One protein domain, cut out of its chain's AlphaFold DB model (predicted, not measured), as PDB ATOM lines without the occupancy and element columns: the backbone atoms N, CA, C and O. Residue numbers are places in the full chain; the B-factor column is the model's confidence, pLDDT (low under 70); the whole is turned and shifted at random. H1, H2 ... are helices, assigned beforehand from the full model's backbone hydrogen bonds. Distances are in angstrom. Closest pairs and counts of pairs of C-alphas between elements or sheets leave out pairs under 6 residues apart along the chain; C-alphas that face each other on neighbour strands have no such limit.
ATOM      1  N   GLN A 181     123.967 118.191  70.789       83.88
ATOM      2  CA  GLN A 181     124.769 118.951  71.741       83.88
ATOM      3  C   GLN A 181     126.028 118.150  72.101       83.88
ATOM      4  O   GLN A 181     125.950 116.922  72.226       83.88
ATOM      5  N   PRO A 182     127.184 118.819  72.241       81.69
ATOM      6  CA  PRO A 182     128.404 118.136  72.623       81.69
ATOM      7  C   PRO A 182     128.217 117.489  74.003       81.69
ATOM      8  O   PRO A 182     127.554 118.072  74.868       81.69
ATOM      9  N   PRO A 183     128.776 116.289  74.222       84.25
ATOM     10  CA  PRO A 183     128.781 115.696  75.550       84.25
ATOM     11  C   PRO A 183     129.606 116.565  76.521       84.25
ATOM     12  O   PRO A 183     130.404 117.393  76.071       84.25
ATOM     13  N   PRO A 184     129.444 116.374  77.845       89.19
ATOM     14  CA  PRO A 184     130.334 116.963  78.845       89.19
ATOM     15  C   PRO A 184     131.808 116.773  78.470       89.19
ATOM     16  O   PRO A 184     132.179 115.696  77.994       89.19
ATOM     17  N   SER A 185     132.632 117.803  78.682       88.62
ATOM     18  CA  SER A 185     134.044 117.845  78.274       88.62
ATOM     19  C   SER A 185     134.826 116.631  78.755       88.62
ATOM     20  O   SER A 185     135.552 116.022  77.985       88.62
ATOM     21  N   GLU A 186     134.591 116.206  79.991       87.00
ATOM     22  CA  GLU A 186     135.274 115.073  80.605       87.00
ATOM     23  C   GLU A 186     134.966 113.769  79.858       87.00
ATOM     24  O   GLU A 186     135.862 112.985  79.556       87.00
ATOM     25  N   LEU A 187     133.693 113.544  79.511       87.62
ATOM     26  CA  LEU A 187     133.287 112.377  78.723       87.62
ATOM     27  C   LEU A 187     133.830 112.451  77.297       87.62
ATOM     28  O   LEU A 187     134.193 111.423  76.727       87.62
ATOM     29  N   TYR A 188     133.861 113.652  76.718       89.50
ATOM     30  CA  TYR A 188     134.402 113.867  75.385       89.50
ATOM     31  C   TYR A 188     135.891 113.528  75.340       89.50
ATOM     32  O   TYR A 188     136.297 112.694  74.534       89.50
ATOM     33  N   ASP A 189     136.680 114.092  76.251       90.56
ATOM     34  CA  ASP A 189     138.126 113.900  76.330       90.56
ATOM     35  C   ASP A 189     138.482 112.432  76.590       90.56
ATOM     36  O   ASP A 189     139.380 111.891  75.945       90.56
ATOM     37  N   MET A 190     137.719 111.737  77.442       90.31
ATOM     38  CA  MET A 190     137.878 110.291  77.633       90.31
ATOM     39  C   MET A 190     137.565 109.476  76.369       90.31
ATOM     40  O   MET A 190     138.207 108.453  76.129       90.31
ATOM     41  N   LEU A 191     136.598 109.914  75.553       91.00
ATOM     42  CA  LEU A 191     136.176 109.226  74.328       91.00
ATOM     43  C   LEU A 191     137.113 109.473  73.136       91.00
ATOM     44  O   LEU A 191     137.283 108.591  72.296       91.00
ATOM     45  N   ILE A 192     137.687 110.671  73.012       91.88
ATOM     46  CA  ILE A 192     138.575 111.025  71.889       91.88
ATOM     47  C   ILE A 192     140.064 110.978  72.246       91.88
ATOM     48  O   ILE A 192     140.909 111.079  71.356       91.88
ATOM     49  N   GLY A 193     140.390 110.828  73.529       89.75
ATOM     50  CA  GLY A 193     141.750 110.880  74.044       89.75
ATOM     51  C   GLY A 193     142.668 109.769  73.531       89.75
ATOM     52  O   GLY A 193     142.249 108.689  73.097       89.75
ATOM     53  N   ASP A 194     143.971 110.021  73.650       89.69
ATOM     54  CA  ASP A 194     145.030 109.091  73.264       89.69
ATOM     55  C   ASP A 194     145.299 108.058  74.373       89.69
ATOM     56  O   ASP A 194     145.915 108.356  75.398       89.69
ATOM     57  N   ARG A 195     144.888 106.805  74.132       89.00
ATOM     58  CA  ARG A 195     145.060 105.664  75.057       89.00
ATOM     59  C   ARG A 195     146.518 105.365  75.420       89.00
ATOM     60  O   ARG A 195     146.758 104.588  76.338       89.00
ATOM     61  N   THR A 196     147.482 105.873  74.652       90.44
ATOM     62  CA  THR A 196     148.911 105.628  74.901       90.44
ATOM     63  C   THR A 196     149.515 106.608  75.899       90.44
ATOM     64  O   THR A 196     150.587 106.337  76.435       90.44
ATOM     65  N   LYS A 197     148.837 107.733  76.148       90.19
ATOM     66  CA  LYS A 197     149.334 108.830  76.988       90.19
ATOM     67  C   LYS A 197     148.579 108.979  78.297       90.19
ATOM     68  O   LYS A 197     149.131 109.539  79.236       90.19
ATOM     69  N   ASP A 198     147.342 108.500  78.346       91.56
ATOM     70  CA  ASP A 198     146.467 108.677  79.494       91.56
ATOM     71  C   ASP A 198     145.835 107.340  79.902       91.56
ATOM     72  O   ASP A 198     145.080 106.715  79.145       91.56
ATOM     73  N   ASP A 199     146.159 106.895  81.117       93.00
ATOM     74  CA  ASP A 199     145.637 105.656  81.684       93.00
ATOM     75  C   ASP A 199     144.130 105.733  81.963       93.00
ATOM     76  O   ASP A 199     143.449 104.712  81.871       93.00
ATOM     77  N   THR A 200     143.581 106.922  82.233       89.19
ATOM     78  CA  THR A 200     142.136 107.111  82.442       89.19
ATOM     79  C   THR A 200     141.367 106.914  81.137       89.19
ATOM     80  O   THR A 200     140.386 106.173  81.096       89.19
ATOM     81  N   VAL A 201     141.873 107.469  80.032       92.38
ATOM     82  CA  VAL A 201     141.343 107.258  78.676       92.38
ATOM     83  C   VAL A 201     141.446 105.785  78.284       92.38
ATOM     84  O   VAL A 201     140.536 105.216  77.674       92.38
ATOM     85  N   LYS A 202     142.571 105.144  78.611       91.75
ATOM     86  CA  LYS A 202     142.789 103.722  78.344       91.75
ATOM     87  C   LYS A 202     141.807 102.850  79.122       91.75
ATOM     88  O   LYS A 202     141.230 101.938  78.523       91.75
ATOM     89  N   ASP A 203     141.596 103.124  80.406       92.00
ATOM     90  CA  ASP A 203     140.613 102.424  81.232       92.00
ATOM     91  C   ASP A 203     139.195 102.620  80.688       92.00
ATOM     92  O   ASP A 203     138.511 101.636  80.395       92.00
ATOM     93  N   PHE A 204     138.794 103.872  80.439       89.44
ATOM     94  CA  PHE A 204     137.485 104.214  79.884       89.44
ATOM     95  C   PHE A 204     137.203 103.446  78.595       89.44
ATOM     96  O   PHE A 204     136.168 102.798  78.447       89.44
ATOM     97  N   HIS A 205     138.157 103.444  77.669       90.75
ATOM     98  CA  HIS A 205     138.026 102.733  76.410       90.75
ATOM     99  C   HIS A 205     138.024 101.209  76.542       90.75
ATOM    100  O   HIS A 205     137.305 100.532  75.801       90.75
ATOM    101  N   THR A 206     138.816 100.665  77.463       90.69
ATOM    102  CA  THR A 206     138.854  99.222  77.741       90.69
ATOM    103  C   THR A 206     137.517  98.757  78.316       90.69
ATOM    104  O   THR A 206     136.989  97.715  77.923       90.69
ATOM    105  N   ASN A 207     136.924  99.580  79.180       86.81
ATOM    106  CA  ASN A 207     135.728  99.268  79.948       86.81
ATOM    107  C   ASN A 207     134.468  99.996  79.445       86.81
ATOM    108  O   ASN A 207     133.460 100.029  80.149       86.81
ATOM    109  N   ILE A 208     134.462 100.526  78.214       87.62
ATOM    110  CA  ILE A 208     133.391 101.407  77.702       87.62
ATOM    111  C   ILE A 208     131.992 100.783  77.790       87.62
ATOM    112  O   ILE A 208     131.012 101.473  78.043       87.62
ATOM    113  N   ARG A 209     131.873  99.456  77.646       85.25
ATOM    114  CA  ARG A 209     130.593  98.749  77.828       85.25
ATOM    115  C   ARG A 209     130.105  98.786  79.272       85.25
ATOM    116  O   ARG A 209     128.907  98.940  79.481       85.25
ATOM    117  N   ALA A 210     131.003  98.640  80.244       80.62
ATOM    118  CA  ALA A 210     130.663  98.720  81.660       80.62
ATOM    119  C   ALA A 210     130.253 100.150  82.030       80.62
ATOM    120  O   ALA A 210     129.196 100.328  82.629       80.62
ATOM    121  N   TYR A 211     131.005 101.155  81.569       84.50
ATOM    122  CA  TYR A 211     130.630 102.565  81.711       84.50
ATOM    123  C   TYR A 211     129.265 102.853  81.074       84.50
ATOM    124  O   TYR A 211     128.373 103.345  81.754       84.50
ATOM    125  N   ASN A 212     129.037 102.466  79.814       82.38
ATOM    126  CA  ASN A 212     127.745 102.653  79.143       82.38
ATOM    127  C   ASN A 212     126.600 101.937  79.863       82.38
ATOM    128  O   ASN A 212     125.493 102.457  79.915       82.38
ATOM    129  N   THR A 213     126.858 100.758  80.430       79.19
ATOM    130  CA  THR A 213     125.867 100.019  81.219       79.19
ATOM    131  C   THR A 213     125.542 100.768  82.510       79.19
ATOM    132  O   THR A 213     124.373 100.938  82.835       79.19
ATOM    133  N   LEU A 214     126.555 101.284  83.209       78.81
ATOM    134  CA  LEU A 214     126.382 102.094  84.413       78.81
ATOM    135  C   LEU A 214     125.628 103.402  84.119       78.81
ATOM    136  O   LEU A 214     124.720 103.756  84.861       78.81
ATOM    137  N   PHE A 215     125.941 104.073  83.007       70.12
ATOM    138  CA  PHE A 215     125.224 105.270  82.552       70.12
ATOM    139  C   PHE A 215     123.806 104.964  82.044       70.12
ATOM    140  O   PHE A 215     122.929 105.820  82.134       70.12
ATOM    141  N   ALA A 216     123.551 103.750  81.542       66.00
ATOM    142  CA  ALA A 216     122.208 103.297  81.178       66.00
ATOM    143  C   ALA A 216     121.332 103.023  82.413       66.00
ATOM    144  O   ALA A 216     120.112 103.196  82.347       66.00
ATOM    145  N   PHE A 217     121.935 102.681  83.558       55.41
ATOM    146  CA  PHE A 217     121.274 102.688  84.865       55.41
ATOM    147  C   PHE A 217     121.143 104.122  85.398       55.41
ATOM    148  O   PHE A 217     121.637 104.477  86.465       55.41
ATOM    149  N   ALA A 218     120.424 104.955  84.646       50.16
ATOM    150  CA  ALA A 218     119.820 106.161  85.186       50.16
ATOM    151  C   ALA A 218     119.002 105.781  86.431       50.16
ATOM    152  O   ALA A 218     118.249 104.803  86.412       50.16
ATOM    153  N   SER A 219     119.167 106.537  87.516       52.78
ATOM    154  CA  SER A 219     118.448 106.329  88.770       52.78
ATOM    155  C   SER A 219     116.948 106.185  88.511       52.78
ATOM    156  O   SER A 219     116.330 107.078  87.926       52.78
ATOM    157  N   MET A 220     116.349 105.083  88.959       52.69
ATOM    158  CA  MET A 220     114.896 104.968  88.999       52.69
ATOM    159  C   MET A 220     114.395 105.795  90.183       52.69
ATOM    160  O   MET A 220     114.612 105.424  91.335       52.69
TER     161      MET A 220
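AT A GLANCE: This is residues 181 to 220 of the 270 residues of an uncharacterized protein of Absidia repens (UniProt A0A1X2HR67). Picture a flat, open hook of three short helices: the longest, H3, leads away from H2 as an arm whose residues 213 to 220 stick out, while H1 packs on H2 at a steep angle. The link of residues 193 to 198 loops out beyond H1 and H2, at the opposite end of the longest axis from the tail. The printed part has 40 residues with three named helices, H1, H2 and H3 in chain order, and no named strand; its class is all helix. It is only just loose, close to compact, with a radius of gyration of the C-alphas of 11.1 A and spans of 37 by 23 by 10 A.

HOW THE PARTS SIT: Begin with H3, residues 208 to 216, and look back to H2, residues 199 to 206. The two are close but not clearly touching: their closest C-alphas, those of Tyr 211 and Phe 204, are 7.3 A apart. Their lines are about perpendicular, at 81 degrees. Next find H1, residues 185 to 192, which touches H2; their closest C-alphas, those of Met 190 and Val 201, are 4.7 A apart. H1 and H2 run the same way at a steep tilt of 64 degrees. H1 and H3 are apart. In H1, H2 and H3 every O i to N i+4 pair is within hydrogen-bond range.

IN THESE COORDINATES: Find C-alpha 208 at (133.391, 101.407, 77.702); from there H3 runs 11.9 A to C-alpha 216 at (122.208, 103.297, 81.178). H2 measures 10.1 A from C-alpha 199 to C-alpha 206. H1 begins at C-alpha 185, at (134.044, 117.845, 78.274), and measures 10.4 A to C-alpha 192.

THE WHOLE: The two C-alphas farthest apart, those of Thr 196 and Met 220, are 36.8 A apart. The printed part has no cut; the link from H2 to H3 is tight and that from H1 to H2 is short. Residues 213 to 220, of which 213 to 216 belong to H3, stand free. Mean pLDDT of the printed part is 83.4, and residues 216 to 220 are under 70.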